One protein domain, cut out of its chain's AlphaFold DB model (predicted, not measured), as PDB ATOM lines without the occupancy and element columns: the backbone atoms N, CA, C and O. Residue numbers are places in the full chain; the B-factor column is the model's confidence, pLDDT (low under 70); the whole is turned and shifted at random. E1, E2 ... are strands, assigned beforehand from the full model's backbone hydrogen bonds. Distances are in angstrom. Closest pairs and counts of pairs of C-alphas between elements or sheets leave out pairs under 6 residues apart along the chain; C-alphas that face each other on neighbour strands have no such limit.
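What this domain is: This is residues 176 to 299 of the 335 residues of an uncharacterized protein of Gemmataceae bacterium (UniProt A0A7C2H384). Two strongly twisted antiparallel sheets stand side by side along the longest axis and meet at their edges, where E1 comes close to E7, while a small hairpin of E5 and E6 lies over E10 with few contacts. The turn between E3 and E4 makes one end of that axis, and the loop of residues 281 to 293 makes the other. The printed part has 124 residues, with no named helix and eleven named strands, E1 to E11 in order along the chain; the class is all strand. The sheets run E1 E2 E3 E4 and E7 E8 E9 E10 E11, each a meander, every strand the antiparallel neighbour of the one before. The whole is compact, with a radius of gyration of the C-alphas of 15.6 A, yet elongated, spanning 57 by 36 by 22 A.

How they stand to each other: E1, residues 176 to 178, and E2, residues 181 to 189, form a hairpin, with N 186 and O 176 2.8 A apart. E3, residues 198 to 204, is antiparallel to E2, with N 202 and O 185 at 2.7 A. E4, residues 211 to 217, is an edge strand beside E3, with N 201 and O 215 at 2.8 A. E5, residues 224 to 227, and E6, residues 230 to 233, form a hairpin, with N 232 and O 225 at 2.8 A. E7, residues 240 to 244, has 6 pairs of C-alphas within 8 A of E1, the closest being those of Asp 178 and Val 241, 5.6 A. E8, residues 247 to 253, is antiparallel to E7, with N 249 and O 242 at 2.8 A. E9, residues 262 to 268, pairs with E8 through N 265 and O 250, 2.8 A. E10, residues 271 to 280, pairs with E9 through N 264 and O 276, 2.8 A, and bends by 54 degrees at residue 276. The closest C-alphas of E5 and E10 are those of Val 227 and Pro 274, 7.9 A. E11, residues 294 to 298, is antiparallel to E10, with no backbone N and O within hydrogen-bond range across the pair. E4 and E9, for instance, are apart.

Where its parts are: E1 begins at C-alpha 176, (149.344, 167.824, 94.838). E2 is 21.1 A long, E3 19.1 A, E4 18.1 A, E8 19.6 A and E9 19.4 A. E10, the longest strand, runs 25.8 A from C-alpha 271 at (150.161, 181.035, 83.768). E11 ends at C-alpha 298, (166.720, 184.350, 89.458).

The domain as a whole: The C-alphas of Thr 208 and Asp 285, the two farthest apart, are 56.9 A apart. The printed part has no cut, and the link from E10 to E11 is long. The mean pLDDT of the printed part is 71.2; residues 190 to 197, 221 to 236, 253 to 261 and 279 to 299 are under 70.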
ATOM      1  N   ALA A 176     149.241 166.819  93.785       86.31
ATOM      2  CA  ALA A 176     149.344 167.824  94.838       86.31
ATOM      3  C   ALA A 176     148.007 168.527  95.048       86.31
ATOM      4  O   ALA A 176     147.356 168.956  94.100       86.31
ATOM      5  N   VAL A 177     147.627 168.672  96.311       91.12
ATOM      6  CA  VAL A 177     146.472 169.464  96.732       91.12
ATOM      7  C   VAL A 177     146.942 170.892  96.997       91.12
ATOM      8  O   VAL A 177     148.018 171.088  97.569       91.12
ATOM      9  N   ASP A 178     146.163 171.887  96.583       93.06
ATOM     10  CA  ASP A 178     146.399 173.272  96.991       93.06
ATOM     11  C   ASP A 178     146.062 173.441  98.482       93.06
ATOM     12  O   ASP A 178     144.911 173.244  98.871       93.06
ATOM     13  N   PRO A 179     147.021 173.806  99.348       91.69
ATOM     14  CA  PRO A 179     146.754 173.875 100.781       91.69
ATOM     15  C   PRO A 179     145.827 175.032 101.182       91.69
ATOM     16  O   PRO A 179     145.287 175.002 102.284       91.69
ATOM     17  N   GLU A 180     145.645 176.046 100.328       93.75
ATOM     18  CA  GLU A 180     144.668 177.126 100.562       93.75
ATOM     19  C   GLU A 180     143.336 176.887  99.840       93.75
ATOM     20  O   GLU A 180     142.372 177.605 100.091       93.75
ATOM     21  N   ASP A 181     143.268 175.893  98.952       93.88
ATOM     22  CA  ASP A 181     142.063 175.564  98.190       93.88
ATOM     23  C   ASP A 181     141.974 174.045  97.963       93.88
ATOM     24  O   ASP A 181     142.276 173.560  96.870       93.88
ATOM     25  N   PRO A 182     141.621 173.262  99.000       94.38
ATOM     26  CA  PRO A 182     141.765 171.810  98.962       94.38
ATOM     27  C   PRO A 182     140.979 171.117  97.845       94.38
ATOM     28  O   PRO A 182     141.360 170.031  97.426       94.38
ATOM     29  N   GLU A 183     139.917 171.739  97.321       96.50
ATOM     30  CA  GLU A 183     139.166 171.225  96.169       96.50
ATOM     31  C   GLU A 183     139.989 171.233  94.874       96.50
ATOM     32  O   GLU A 183     139.669 170.507  93.933       96.50
ATOM     33  N   HIS A 184     141.057 172.030  94.803       94.88
ATOM     34  CA  HIS A 184     141.992 172.040  93.689       94.88
ATOM     35  C   HIS A 184     143.093 170.998  93.880       94.88
ATOM     36  O   HIS A 184     144.134 171.232  94.504       94.88
ATOM     37  N   VAL A 185     142.881 169.855  93.236       91.75
ATOM     38  CA  VAL A 185     143.868 168.787  93.124       91.75
ATOM     39  C   VAL A 185     144.540 168.908  91.774       91.75
ATOM     40  O   VAL A 185     143.898 168.876  90.729       91.75
ATOM     41  N   TYR A 186     145.848 169.036  91.768       88.81
ATOM     42  CA  TYR A 186     146.618 169.072  90.548       88.81
ATOM     43  C   TYR A 186     147.186 167.667  90.269       88.81
ATOM     44  O   TYR A 186     147.556 166.927  91.184       88.81
ATOM     45  N   GLY A 187     147.280 167.319  88.988       83.56
ATOM     46  CA  GLY A 187     147.897 166.106  88.448       83.56
ATOM     47  C   GLY A 187     148.795 166.438  87.258       83.56
ATOM     48  O   GLY A 187     148.726 167.535  86.707       83.56
ATOM     49  N   VAL A 188     149.613 165.490  86.819       78.12
ATOM     50  CA  VAL A 188     150.437 165.645  85.611       78.12
ATOM     51  C   VAL A 188     149.981 164.675  84.530       78.12
ATOM     52  O   VAL A 188     149.683 163.519  84.805       78.12
ATOM     53  N   CYS A 189     149.908 165.152  83.293       73.06
ATOM     54  CA  CYS A 189     149.739 164.323  82.109       73.06
ATOM     55  C   CYS A 189     151.102 163.790  81.681       73.06
ATOM     56  O   CYS A 189     152.004 164.593  81.470       73.06
ATOM     57  N   ALA A 190     151.232 162.485  81.452       61.56
ATOM     58  CA  ALA A 190     152.290 161.947  80.605       61.56
ATOM     59  C   ALA A 190     151.727 161.675  79.208       61.56
ATOM     60  O   ALA A 190     150.789 160.895  79.061       61.56
ATOM     61  N   SER A 191     152.315 162.301  78.188       55.41
ATOM     62  CA  SER A 191     152.088 161.924  76.795       55.41
ATOM     63  C   SER A 191     153.287 161.131  76.293       55.41
ATOM     64  O   SER A 191     154.423 161.586  76.347       55.41
ATOM     65  N   GLU A 192     153.040 159.949  75.744       49.06
ATOM     66  CA  GLU A 192     154.065 159.136  75.079       49.06
ATOM     67  C   GLU A 192     154.438 159.694  73.671       49.06
ATOM     68  O   GLU A 192     155.191 159.064  72.927       49.06
ATOM     69  N   ALA A 193     153.840 160.810  73.214       44.25
ATOM     70  CA  ALA A 193     153.968 161.333  71.834       44.25
ATOM     71  C   ALA A 193     154.909 162.525  71.686       44.25
ATOM     72  O   ALA A 193     155.452 162.797  70.618       44.25
ATOM     73  N   ILE A 194     155.003 163.292  72.755       48.16
ATOM     74  CA  ILE A 194     155.727 164.545  72.849       48.16
ATOM     75  C   ILE A 194     156.324 164.455  74.234       48.16
ATOM     76  O   ILE A 194     155.590 164.104  75.157       48.16
ATOM     77  N   PRO A 195     157.595 164.788  74.454       49.22
ATOM     78  CA  PRO A 195     158.133 164.676  75.791       49.22
ATOM     79  C   PRO A 195     157.670 165.859  76.677       49.22
ATOM     80  O   PRO A 195     158.370 166.294  77.583       49.22
ATOM     81  N   SER A 196     156.471 166.383  76.412       51.44
ATOM     82  CA  SER A 196     155.761 167.371  77.200       51.44
ATOM     83  C   SER A 196     154.823 166.635  78.143       51.44
ATOM     84  O   SER A 196     153.772 166.143  77.729       51.44
ATOM     85  N   PHE A 197     155.208 166.564  79.415       66.12
ATOM     86  CA  PHE A 197     154.202 166.439  80.455       66.12
ATOM     87  C   PHE A 197     153.454 167.771  80.505       66.12
ATOM     88  O   PHE A 197     154.021 168.793  80.127       66.12
ATOM     89  N   GLY A 198     152.179 167.743  80.871       78.69
ATOM     90  CA  GLY A 198     151.359 168.939  81.071       78.69
ATOM     91  C   GLY A 198     150.778 168.925  82.476       78.69
ATOM     92  O   GLY A 198     150.572 167.849  83.035       78.69
ATOM     93  N   LEU A 199     150.478 170.085  83.053       84.31
ATOM     94  CA  LEU A 199     149.749 170.137  84.323       84.31
ATOM     95  C   LEU A 199     148.248 170.070  84.056       84.31
ATOM     96  O   LEU A 199     147.729 170.734  83.157       84.31
ATOM     97  N   ILE A 200     147.554 169.300  84.874       89.00
ATOM     98  CA  ILE A 200     146.101 169.208  84.920       89.00
ATOM     99  C   ILE A 200     145.675 169.669  86.307       89.00
ATOM    100  O   ILE A 200     146.348 169.375  87.297       89.00
ATOM    101  N   ARG A 201     144.547 170.362  86.396       92.44
ATOM    102  CA  ARG A 201     143.857 170.580  87.657       92.44
ATOM    103  C   ARG A 201     142.460 170.001  87.593       92.44
ATOM    104  O   ARG A 201     141.722 170.167  86.619       92.44
ATOM    105  N   PHE A 202     142.149 169.307  88.667       93.75
ATOM    106  CA  PHE A 202     140.860 168.765  88.989       93.75
ATOM    107  C   PHE A 202     140.241 169.643  90.070       93.75
ATOM    108  O   PHE A 202     140.919 170.050  91.016       93.75
ATOM    109  N   ARG A 203     138.946 169.905  89.934       96.19
ATOM    110  CA  ARG A 203     138.117 170.372  91.037       96.19
ATOM    111  C   ARG A 203     137.379 169.174  91.609       96.19
ATOM    112  O   ARG A 203     136.658 168.517  90.857       96.19
ATOM    113  N   VAL A 204     137.574 168.908  92.892       96.06
ATOM    114  CA  VAL A 204     137.008 167.767  93.619       96.06
ATOM    115  C   VAL A 204     135.982 168.275  94.623       96.06
ATOM    116  O   VAL A 204     136.287 169.148  95.427       96.06
ATOM    117  N   ASN A 205     134.779 167.715  94.583       96.88
ATOM    118  CA  ASN A 205     133.787 167.857  95.635       96.88
ATOM    119  C   ASN A 205     133.970 166.691  96.616       96.88
ATOM    120  O   ASN A 205     133.703 165.539  96.277       96.88
ATOM    121  N   TYR A 206     134.445 166.983  97.825       95.19
ATOM    122  CA  TYR A 206     134.712 165.949  98.827       95.19
ATOM    123  C   TYR A 206     133.452 165.387  99.493       95.19
ATOM    124  O   TYR A 206     133.512 164.278 100.021       95.19
ATOM    125  N   ASP A 207     132.325 166.099  99.438       96.69
ATOM    126  CA  ASP A 207     131.058 165.640 100.012       96.69
ATOM    127  C   ASP A 207     130.389 164.589  99.117       96.69
ATOM    128  O   ASP A 207     129.835 163.607  99.612       96.69
ATOM    129  N   THR A 208     130.445 164.780  97.794       97.50
ATOM    130  CA  THR A 208     129.817 163.866  96.822       97.50
ATOM    131  C   THR A 208     130.793 162.860  96.216       97.50
ATOM    132  O   THR A 208     130.371 161.819  95.718       97.50
ATOM    133  N   GLY A 209     132.096 163.155  96.250       94.06
ATOM    134  CA  GLY A 209     133.126 162.403  95.532       94.06
ATOM    135  C   GLY A 209     133.215 162.748  94.040       94.06
ATOM    136  O   GLY A 209     134.027 162.151  93.326       94.06
ATOM    137  N   ASP A 210     132.415 163.704  93.559       94.88
ATOM    138  CA  ASP A 210     132.459 164.149  92.168       94.88
ATOM    139  C   ASP A 210     133.720 164.959  91.884       94.88
ATOM    140  O   ASP A 210     134.235 165.699  92.724       94.88
ATOM    141  N   TRP A 211     134.193 164.887  90.646       94.06
ATOM    142  CA  TRP A 211     135.316 165.691  90.198       94.06
ATOM    143  C   TRP A 211     135.205 166.041  88.720       94.06
ATOM    144  O   TRP A 211     134.529 165.373  87.938       94.06
ATOM    145  N   LYS A 212     135.906 167.102  88.322       94.38
ATOM    146  CA  LYS A 212     136.052 167.489  86.914       94.38
ATOM    147  C   LYS A 212     137.423 168.079  86.642       94.38
ATOM    148  O   LYS A 212     138.013 168.696  87.524       94.38
ATOM    149  N   VAL A 213     137.887 167.957  85.406       94.25
ATOM    150  CA  VAL A 213     139.030 168.734  84.917       94.25
ATOM    151  C   VAL A 213     138.562 170.169  84.682       94.25
ATOM    152  O   VAL A 213     137.657 170.392  83.879       94.25
ATOM    153  N   ASP A 214     139.142 171.138  85.390       94.88
ATOM    154  CA  ASP A 214     138.750 172.552  85.280       94.88
ATOM    155  C   ASP A 214     139.832 173.433  84.634       94.88
ATOM    156  O   ASP A 214     139.517 174.475  84.050       94.88
ATOM    157  N   ALA A 215     141.095 173.001  84.682       94.38
ATOM    158  CA  ALA A 215     142.213 173.706  84.073       94.38
ATOM    159  C   ALA A 215     143.310 172.761  83.577       94.38
ATOM    160  O   ALA A 215     143.561 171.699  84.145       94.38
ATOM    161  N   VAL A 216     144.004 173.187  82.523       91.44
ATOM    162  CA  VAL A 216     145.196 172.515  81.998       91.44
ATOM    163  C   VAL A 216     146.276 173.535  81.644       91.44
ATOM    164  O   VAL A 216     145.985 174.686  81.324       91.44
ATOM    165  N   TRP A 217     147.533 173.103  81.678       88.44
ATOM    166  CA  TRP A 217     148.697 173.851  81.211       88.44
ATOM    167  C   TRP A 217     149.561 172.913  80.361       88.44
ATOM    168  O   TRP A 217     150.389 172.181  80.906       88.44
ATOM    169  N   PRO A 218     149.366 172.911  79.032       80.12
ATOM    170  CA  PRO A 218     150.086 172.009  78.128       80.12
ATOM    171  C   PRO A 218     151.597 172.270  78.052       80.12
ATOM    172  O   PRO A 218     152.345 171.399  77.623       80.12
ATOM    173  N   ASP A 219     152.026 173.472  78.444       73.69
ATOM    174  CA  ASP A 219     153.377 173.991  78.206       73.69
ATOM    175  C   ASP A 219     154.313 173.873  79.428       73.69
ATOM    176  O   ASP A 219     155.428 174.391  79.387       73.69
ATOM    177  N   ILE A 220     153.883 173.244  80.530       74.25
ATOM    178  CA  ILE A 220     154.695 173.095  81.753       74.25
ATOM    179  C   ILE A 220     154.900 171.637  82.113       74.25
ATOM    180  O   ILE A 220     154.035 170.826  81.824       74.25
ATOM    181  N   CYS A 221     155.987 171.342  82.832       65.94
ATOM    182  CA  CYS A 221     156.425 169.986  83.181       65.94
ATOM    183  C   CYS A 221     157.019 169.208  82.004       65.94
ATOM    184  O   CYS A 221     157.187 167.997  82.099       65.94
ATOM    185  N   SER A 222     157.396 169.863  80.905       61.56
ATOM    186  CA  SER A 222     158.069 169.159  79.816       61.56
ATOM    187  C   SER A 222     159.369 168.514  80.306       61.56
ATOM    188  O   SER A 222     159.961 168.938  81.292       61.56
ATOM    189  N   CYS A 223     159.850 167.472  79.640       52.09
ATOM    190  CA  CYS A 223     161.138 166.881  79.989       52.09
ATOM    191  C   CYS A 223     162.311 167.875  79.818       52.09
ATOM    192  O   CYS A 223     163.401 167.657  80.354       52.09
ATOM    193  N   LEU A 224     162.078 168.954  79.058       54.94
ATOM    194  CA  LEU A 224     163.037 169.956  78.632       54.94
ATOM    195  C   LEU A 224     162.364 171.340  78.590       54.94
ATOM    196  O   LEU A 224     161.875 171.767  77.545       54.94
ATOM    197  N   ASP A 225     162.367 172.061  79.710       56.12
ATOM    198  CA  ASP A 225     161.803 173.412  79.774       56.12
ATOM    199  C   ASP A 225     162.778 174.425  79.147       56.12
ATOM    200  O   ASP A 225     163.971 174.441  79.461       56.12
ATOM    201  N   GLN A 226     162.289 175.296  78.256       54.38
ATOM    202  CA  GLN A 226     163.116 176.322  77.611       54.38
ATOM    203  C   GLN A 226     163.058 177.652  78.368       54.38
ATOM    204  O   GLN A 226     162.000 178.268  78.494       54.38
ATOM    205  N   VAL A 227     164.213 178.154  78.816       48.44
ATOM    206  CA  VAL A 227     164.328 179.481  79.442       48.44
ATOM    207  C   VAL A 227     165.464 180.261  78.782       48.44
ATOM    208  O   VAL A 227     166.620 179.854  78.829       48.44
ATOM    209  N   ASN A 228     165.147 181.412  78.175       44.38
ATOM    210  CA  ASN A 228     166.113 182.316  77.526       44.38
ATOM    211  C   ASN A 228     167.069 181.610  76.529       44.38
ATOM    212  O   ASN A 228     168.271 181.863  76.539       44.38
ATOM    213  N   GLY A 229     166.553 180.695  75.701       44.69
ATOM    214  CA  GLY A 229     167.358 179.942  74.724       44.69
ATOM    215  C   GLY A 229     168.187 178.791  75.310       44.69
ATOM    216  O   GLY A 229     168.861 178.095  74.557       44.69
ATOM    217  N   GLY A 230     168.130 178.567  76.627       41.94
ATOM    218  CA  GLY A 230     168.690 177.391  77.289       41.94
ATOM    219  C   GLY A 230     167.633 176.313  77.518       41.94
ATOM    220  O   GLY A 230     166.485 176.625  77.838       41.94
ATOM    221  N   THR A 231     168.037 175.051  77.389       53.25
ATOM    222  CA  THR A 231     167.201 173.883  77.685       53.25
ATOM    223  C   THR A 231     167.515 173.366  79.086       53.25
ATOM    224  O   THR A 231     168.671 173.072  79.396       53.25
ATOM    225  N   PHE A 232     166.496 173.244  79.932       52.31
ATOM    226  CA  PHE A 232     166.620 172.804  81.317       52.31
ATOM    227  C   PHE A 232     165.901 171.477  81.523       52.31
ATOM    228  O   PHE A 232     164.870 171.267  80.899       52.31
ATOM    229  N   PRO A 233     166.394 170.589  82.402       52.00
ATOM    230  CA  PRO A 233     165.635 169.410  82.787       52.00
ATOM    231  C   PRO A 233     164.337 169.859  83.467       52.00
ATOM    232  O   PRO A 233     164.365 170.315  84.610       52.00
ATOM    233  N   GLY A 234     163.221 169.782  82.749       54.28
ATOM    234  CA  GLY A 234     161.905 170.012  83.333       54.28
ATOM    235  C   GLY A 234     161.422 168.746  84.034       54.28
ATOM    236  O   GLY A 234     161.995 167.669  83.845       54.28
ATOM    237  N   GLY A 235     160.440 168.855  84.921       58.56
ATOM    238  CA  GLY A 235     160.071 167.744  85.792       58.56
ATOM    239  C   GLY A 235     158.629 167.766  86.242       58.56
ATOM    240  O   GLY A 235     158.010 168.821  86.339       58.56
ATOM    241  N   CYS A 236     158.118 166.572  86.515       65.56
ATOM    242  CA  CYS A 236     156.773 166.330  87.017       65.56
ATOM    243  C   CYS A 236     156.773 165.495  88.306       65.56
ATOM    244  O   CYS A 236     155.705 165.123  88.773       65.56
ATOM    245  N   ASP A 237     157.945 165.203  88.879       70.38
ATOM    246  CA  ASP A 237     158.061 164.318  90.036       70.38
ATOM    247  C   ASP A 237     158.081 165.111  91.360       70.38
ATOM    248  O   ASP A 237     158.581 166.245  91.437       70.38
ATOM    249  N   ARG A 238     157.528 164.496  92.416       74.06
ATOM    250  CA  ARG A 238     157.533 164.971  93.820       74.06
ATOM    251  C   ARG A 238     157.215 166.451  93.993       74.06
ATOM    252  O   ARG A 238     157.915 167.199  94.685       74.06
ATOM    253  N   TRP A 239     156.162 166.873  93.337       80.44
ATOM    254  CA  TRP A 239     155.806 168.266  93.232       80.44
ATOM    255  C   TRP A 239     154.961 168.746  94.411       80.44
ATOM    256  O   TRP A 239     154.352 167.958  95.138       80.44
ATOM    257  N   LYS A 240     154.959 170.062  94.629       86.44
ATOM    258  CA  LYS A 240     154.199 170.715  95.698       86.44
ATOM    259  C   LYS A 240     153.621 172.039  95.233       86.44
ATOM    260  O   LYS A 240     154.324 172.830  94.601       86.44
ATOM    261  N   VAL A 241     152.383 172.299  95.644       90.62
ATOM    262  CA  VAL A 241     151.807 173.644  95.654       90.62
ATOM    263  C   VAL A 241     152.194 174.308  96.973       90.62
ATOM    264  O   VAL A 241     152.043 173.724  98.046       90.62
ATOM    265  N   ILE A 242     152.757 175.509  96.892       91.81
ATOM    266  CA  ILE A 242     153.218 176.285  98.042       91.81
ATOM    267  C   ILE A 242     152.575 177.661  97.964       91.81
ATOM    268  O   ILE A 242     152.760 178.380  96.983       91.81
ATOM    269  N   ASN A 243     151.891 178.049  99.033       91.94
ATOM    270  CA  ASN A 243     151.377 179.399  99.200       91.94
ATOM    271  C   ASN A 243     152.313 180.188 100.116       91.94
ATOM    272  O   ASN A 243     152.646 179.754 101.219       91.94
ATOM    273  N   TYR A 244     152.796 181.336  99.643       90.44
ATOM    274  CA  TYR A 244     153.684 182.199 100.414       90.44
ATOM    275  C   TYR A 244     153.368 183.668 100.154       90.44
ATOM    276  O   TYR A 244     153.477 184.146  99.023       90.44
ATOM    277  N   LYS A 245     152.999 184.394 101.218       90.56
ATOM    278  CA  LYS A 245     152.662 185.831 101.180       90.56
ATOM    279  C   LYS A 245     151.649 186.180 100.075       90.56
ATOM    280  O   LYS A 245     151.850 187.134  99.327       90.56
ATOM    281  N   GLY A 246     150.588 185.378  99.950       87.88
ATOM    282  CA  GLY A 246     149.527 185.581  98.956       87.88
ATOM    283  C   GLY A 246     149.926 185.251  97.514       87.88
ATOM    284  O   GLY A 246     149.253 185.679  96.580       87.88
ATOM    285  N   ARG A 247     151.033 184.526  97.306       89.88
ATOM    286  CA  ARG A 247     151.461 184.040  95.990       89.88
ATOM    287  C   ARG A 247     151.559 182.522  95.977       89.88
ATOM    288  O   ARG A 247     152.096 181.923  96.908       89.88
ATOM    289  N   LYS A 248     151.095 181.943  94.873       93.06
ATOM    290  CA  LYS A 248     151.153 180.516  94.571       93.06
ATOM    291  C   LYS A 248     152.447 180.164  93.853       93.06
ATOM    292  O   LYS A 248     152.853 180.827  92.892       93.06
ATOM    293  N   TYR A 249     153.075 179.095  94.314       91.38
ATOM    294  CA  TYR A 249     154.276 178.516  93.740       91.38
ATOM    295  C   TYR A 249     154.064 177.032  93.496       91.38
ATOM    296  O   TYR A 249     153.406 176.346  94.274       91.38
ATOM    297  N   LEU A 250     154.670 176.548  92.426       88.38
ATOM    298  CA  LEU A 250     154.669 175.149  92.056       88.38
ATOM    299  C   LEU A 250     156.123 174.693  91.985       88.38
ATOM    300  O   LEU A 250     156.896 175.191  91.168       88.38
ATOM    301  N   ALA A 251     156.514 173.809  92.894       85.56
ATOM    302  CA  ALA A 251     157.881 173.320  93.005       85.56
ATOM    303  C   ALA A 251     157.951 171.859  92.571       85.56
ATOM    304  O   ALA A 251     157.151 171.054  93.036       85.56
ATOM    305  N   PHE A 252     158.934 171.524  91.740       79.56
ATOM    306  CA  PHE A 252     159.204 170.173  91.261       79.56
ATOM    307  C   PHE A 252     160.571 169.714  91.741       79.56
ATOM    308  O   PHE A 252     161.538 170.486  91.724       79.56
ATOM    309  N   ALA A 253     160.660 168.450  92.141       63.97
ATOM    310  CA  ALA A 253     161.903 167.830  92.553       63.97
ATOM    311  C   ALA A 253     162.161 166.641  91.632       63.97
ATOM    312  O   ALA A 253     161.536 165.604  91.824       63.97
ATOM    313  N   ARG A 254     163.133 166.791  90.713       60.78
ATOM    314  CA  ARG A 254     163.564 165.815  89.690       60.78
ATOM    315  C   ARG A 254     162.793 165.899  88.366       60.78
ATOM    316  O   ARG A 254     161.576 166.049  88.314       60.78
ATOM    317  N   SER A 255     163.556 165.773  87.286       56.50
ATOM    318  CA  SER A 255     163.063 165.571  85.925       56.50
ATOM    319  C   SER A 255     162.788 164.097  85.637       56.50
ATOM    320  O   SER A 255     163.428 163.218  86.218       56.50
ATOM    321  N   THR A 256     161.908 163.822  84.674       49.09
ATOM    322  CA  THR A 256     161.582 162.467  84.197       49.09
ATOM    323  C   THR A 256     162.780 161.675  83.676       49.09
ATOM    324  O   THR A 256     162.734 160.449  83.644       49.09
ATOM    325  N   PHE A 257     163.895 162.343  83.361       49.72
ATOM    326  CA  PHE A 257     165.152 161.702  82.964       49.72
ATOM    327  C   PHE A 257     166.174 161.538  84.098       49.72
ATOM    328  O   PHE A 257     167.363 161.366  83.832       49.72
ATOM    329  N   ASN A 258     165.757 161.600  85.369       50.09
ATOM    330  CA  ASN A 258     166.671 161.573  86.524       50.09
ATOM    331  C   ASN A 258     167.739 162.669  86.516       50.09
ATOM    332  O   ASN A 258     168.739 162.579  87.224       50.09
ATOM    333  N   THR A 259     167.541 163.736  85.757       53.56
ATOM    334  CA  THR A 259     168.356 164.937  85.872       53.56
ATOM    335  C   THR A 259     167.946 165.628  87.177       53.56
ATOM    336  O   THR A 259     166.824 166.105  87.345       53.56
ATOM    337  N   PHE A 260     168.836 165.552  88.172       54.59
ATOM    338  CA  PHE A 260     168.601 165.833  89.598       54.59
ATOM    339  C   PHE A 260     168.439 167.331  89.938       54.59
ATOM    340  O   PHE A 260     169.093 167.838  90.849       54.59
ATOM    341  N   GLY A 261     167.615 168.063  89.185       64.75
ATOM    342  CA  GLY A 261     167.324 169.477  89.422       64.75
ATOM    343  C   GLY A 261     166.014 169.723  90.175       64.75
ATOM    344  O   GLY A 261     165.128 168.869  90.207       64.75
ATOM    345  N   PHE A 262     165.892 170.919  90.751       74.12
ATOM    346  CA  PHE A 262     164.635 171.475  91.253       74.12
ATOM    347  C   PHE A 262     164.247 172.672  90.396       74.12
ATOM    348  O   PHE A 262     165.109 173.500  90.094       74.12
ATOM    349  N   ILE A 263     162.971 172.803  90.055       77.81
ATOM    350  CA  ILE A 263     162.435 173.992  89.387       77.81
ATOM    351  C   ILE A 263     161.210 174.488  90.146       77.81
ATOM    352  O   ILE A 263     160.379 173.710  90.606       77.81
ATOM    353  N   VAL A 264     161.140 175.801  90.313       83.06
ATOM    354  CA  VAL A 264     160.053 176.502  90.981       83.06
ATOM    355  C   VAL A 264     159.419 177.439  89.977       83.06
ATOM    356  O   VAL A 264     160.076 178.324  89.425       83.06
ATOM    357  N   TYR A 265     158.124 177.266  89.790       85.88
ATOM    358  CA  TYR A 265     157.260 178.155  89.047       85.88
ATOM    359  C   TYR A 265     156.527 179.070  90.019       85.88
ATOM    360  O   TYR A 265     156.144 178.659  91.113       85.88
ATOM    361  N   ARG A 266     156.319 180.317  89.611       90.94
ATOM    362  CA  ARG A 266     155.411 181.253  90.275       90.94
ATOM    363  C   ARG A 266     154.151 181.390  89.434       90.94
ATOM    364  O   ARG A 266     154.243 181.400  88.204       90.94
ATOM    365  N   GLN A 267     153.001 181.527  90.076       90.94
ATOM    366  CA  GLN A 267     151.777 181.850  89.357       90.94
ATOM    367  C   GLN A 267     151.805 183.321  88.910       90.94
ATOM    368  O   GLN A 267     152.183 184.209  89.678       90.94
ATOM    369  N   ASP A 268     151.432 183.567  87.657       90.50
ATOM    370  CA  ASP A 268     151.309 184.892  87.047       90.50
ATOM    371  C   ASP A 268     150.027 184.939  86.206       90.50
ATOM    372  O   ASP A 268     149.959 184.417  85.087       90.50
ATOM    373  N   GLY A 269     148.957 185.469  86.805       91.00
ATOM    374  CA  GLY A 269     147.605 185.321  86.276       91.00
ATOM    375  C   GLY A 269     147.227 183.843  86.121       91.00
ATOM    376  O   GLY A 269     147.287 183.065  87.072       91.00
ATOM    377  N   ALA A 270     146.852 183.447  84.904       90.06
ATOM    378  CA  ALA A 270     146.523 182.060  84.580       90.06
ATOM    379  C   ALA A 270     147.756 181.189  84.282       90.06
ATOM    380  O   ALA A 270     147.608 179.983  84.128       90.06
ATOM    381  N   ASN A 271     148.960 181.760  84.177       87.75
ATOM    382  CA  ASN A 271     150.161 181.035  83.768       87.75
ATOM    383  C   ASN A 271     151.022 180.621  84.963       87.75
ATOM    384  O   ASN A 271     151.055 181.291  85.995       87.75
ATOM    385  N   TRP A 272     151.797 179.559  84.770       86.50
ATOM    386  CA  TRP A 272     152.921 179.210  85.630       86.50
ATOM    387  C   TRP A 272     154.209 179.623  84.933       86.50
ATOM    388  O   TRP A 272     154.501 179.163  83.832       86.50
ATOM    389  N   VAL A 273     154.980 180.503  85.565       84.12
ATOM    390  CA  VAL A 273     156.208 181.056  84.983       84.12
ATOM    391  C   VAL A 273     157.411 180.547  85.773       84.12
ATOM    392  O   VAL A 273     157.408 180.682  87.001       84.12
ATOM    393  N   PRO A 274     158.459 180.008  85.120       80.00
ATOM    394  CA  PRO A 274     159.700 179.653  85.798       80.00
ATOM    395  C   PRO A 274     160.242 180.836  86.615       80.00
ATOM    396  O   PRO A 274     160.437 181.934  86.090       80.00
ATOM    397  N   SER A 275     160.473 180.614  87.907       83.38
ATOM    398  CA  SER A 275     160.887 181.647  88.865       83.38
ATOM    399  C   SER A 275     162.278 181.391  89.433       83.38
ATOM    400  O   SER A 275     163.050 182.336  89.597       83.38
ATOM    401  N   ALA A 276     162.589 180.134  89.751       79.19
ATOM    402  CA  ALA A 276     163.887 179.721  90.267       79.19
ATOM    403  C   ALA A 276     164.177 178.265  89.895       79.19
ATOM    404  O   ALA A 276     163.256 177.480  89.684       79.19
ATOM    405  N   ALA A 277     165.452 177.892  89.845       75.75
ATOM    406  CA  ALA A 277     165.856 176.501  89.693       75.75
ATOM    407  C   ALA A 277     167.186 176.227  90.406       75.75
ATOM    408  O   ALA A 277     168.055 177.101  90.476       75.75
ATOM    409  N   LEU A 278     167.344 175.002  90.906       73.06
ATOM    410  CA  LEU A 278     168.615 174.424  91.332       73.06
ATOM    411  C   LEU A 278     168.985 173.351  90.321       73.06
ATOM    412  O   LEU A 278     168.376 172.285  90.286       73.06
ATOM    413  N   LEU A 279     169.968 173.651  89.483       69.44
ATOM    414  CA  LEU A 279     170.337 172.800  88.360       69.44
ATOM    415  C   LEU A 279     171.688 172.141  88.620       69.44
ATOM    416  O   LEU A 279     172.592 172.808  89.135       69.44
ATOM    417  N   PRO A 280     171.851 170.861  88.263       59.38
ATOM    418  CA  PRO A 280     173.127 170.195  88.417       59.38
ATOM    419  C   PRO A 280     174.087 170.685  87.314       59.38
ATOM    420  O   PRO A 280     173.726 170.744  86.140       59.38
ATOM    421  N   VAL A 281     175.308 171.080  87.687       57.78
ATOM    422  CA  VAL A 281     176.350 171.496  86.732       57.78
ATOM    423  C   VAL A 281     176.993 170.246  86.106       57.78
ATOM    424  O   VAL A 281     177.380 169.338  86.849       57.78
ATOM    425  N   PRO A 282     177.122 170.157  84.765       50.44
ATOM    426  CA  PRO A 282     177.805 169.040  84.115       50.44
ATOM    427  C   PRO A 282     179.267 168.945  84.562       50.44
ATOM    428  O   PRO A 282     179.976 169.951  84.629       50.44
ATOM    429  N   ARG A 283     179.740 167.729  84.839       40.72
ATOM    430  CA  ARG A 283     181.166 167.459  85.052       40.72
ATOM    431  C   ARG A 283     181.889 167.421  83.705       40.72
ATOM    432  O   ARG A 283     181.366 166.866  82.744       40.72
ATOM    433  N   LYS A 284     183.096 167.992  83.640       46.47
ATOM    434  CA  LYS A 284     183.929 168.043  82.419       46.47
ATOM    435  C   LYS A 284     184.381 166.650  81.956       46.47
ATOM    436  O   LYS A 284     184.663 166.453  80.783       46.47
ATOM    437  N   ASP A 285     184.461 165.720  82.900       41.31
ATOM    438  CA  ASP A 285     184.948 164.350  82.774       41.31
ATOM    439  C   ASP A 285     183.831 163.335  82.497       41.31
ATOM    440  O   ASP A 285     184.092 162.338  81.836       41.31
ATOM    441  N   TRP A 286     182.591 163.604  82.926       39.56
ATOM    442  CA  TRP A 286     181.412 162.741  82.743       39.56
ATOM    443  C   TRP A 286     180.204 163.580  82.275       39.56
ATOM    444  O   TRP A 286     179.360 163.965  83.094       39.56
ATOM    445  N   PRO A 287     180.097 163.879  80.966       48.28
ATOM    446  CA  PRO A 287     179.059 164.768  80.435       48.28
ATOM    447  C   PRO A 287     177.630 164.223  80.605       48.28
ATOM    448  O   PRO A 287     176.683 165.005  80.623       48.28
ATOM    449  N   ASP A 288     177.472 162.910  80.812       40.78
ATOM    450  CA  ASP A 288     176.165 162.238  80.840       40.78
ATOM    451  C   ASP A 288     175.561 162.049  82.248       40.78
ATOM    452  O   ASP A 288     174.453 161.523  82.371       40.78
ATOM    453  N   ARG A 289     176.245 162.452  83.336       37.06
ATOM    454  CA  ARG A 289     175.708 162.350  84.715       37.06
ATOM    455  C   ARG A 289     176.181 163.505  85.611       37.06
ATOM    456  O   ARG A 289     177.310 163.468  86.102       37.06
ATOM    457  N   PRO A 290     175.342 164.519  85.886       35.56
ATOM    458  CA  PRO A 290     175.774 165.674  86.662       35.56
ATOM    459  C   PRO A 290     175.620 165.423  88.180       35.56
ATOM    460  O   PRO A 290     174.597 164.918  88.644       35.56
ATOM    461  N   LEU A 291     176.649 165.778  88.962       35.16
ATOM    462  CA  LEU A 291     176.637 165.797  90.434       35.16
ATOM    463  C   LEU A 291     176.760 167.240  90.948       35.16
ATOM    464  O   LEU A 291     177.470 168.063  90.377       35.16
ATOM    465  N   PHE A 292     176.056 167.500  92.050       39.38
ATOM    466  CA  PHE A 292     175.765 168.784  92.692       39.38
ATOM    467  C   PHE A 292     176.894 169.823  92.732       39.38
ATOM    468  O   PHE A 292     177.802 169.716  93.551       39.38
ATOM    469  N   TRP A 293     176.701 170.899  91.965       33.94
ATOM    470  CA  TRP A 293     177.013 172.285  92.336       33.94
ATOM    471  C   TRP A 293     175.911 173.151  91.724       33.94
ATOM    472  O   TRP A 293     175.738 173.141  90.512       33.94
ATOM    473  N   GLY A 294     175.080 173.796  92.540       33.84
ATOM    474  CA  GLY A 294     173.923 174.540  92.038       33.84
ATOM    475  C   GLY A 294     174.334 175.864  91.393       33.84
ATOM    476  O   GLY A 294     175.089 176.628  91.988       33.84
ATOM    477  N   ARG A 295     173.786 176.178  90.214       36.53
ATOM    478  CA  ARG A 295     173.681 177.564  89.734       36.53
ATOM    479  C   ARG A 295     172.243 178.025  89.955       36.53
ATOM    480  O   ARG A 295     171.329 177.463  89.358       36.53
ATOM    481  N   ALA A 296     172.046 179.012  90.823       38.16
ATOM    482  CA  ALA A 296     170.747 179.646  91.005       38.16
ATOM    483  C   ALA A 296     170.457 180.556  89.804       38.16
ATOM    484  O   ALA A 296     171.265 181.422  89.464       38.16
ATOM    485  N   LEU A 297     169.308 180.368  89.162       39.09
ATOM    486  CA  LEU A 297     168.751 181.344  88.229       39.09
ATOM    487  C   LEU A 297     167.666 182.126  88.972       39.09
ATOM    488  O   LEU A 297     166.721 181.526  89.473       39.09
ATOM    489  N   SER A 298     167.802 183.451  89.045       36.38
ATOM    490  CA  SER A 298     166.720 184.350  89.458       36.38
ATOM    491  C   SER A 298     166.436 185.315  88.310       36.38
ATOM    492  O   SER A 298     167.365 185.903  87.751       36.38
ATOM    493  N   LYS A 299     165.165 185.481  87.928       40.91
ATOM    494  CA  LYS A 299     164.754 186.693  87.210       40.91
ATOM    495  C   LYS A 299     164.392 187.732  88.262       40.91
ATOM    496  O   LYS A 299     163.397 187.586  88.970       40.91
TER     497      LYS A 299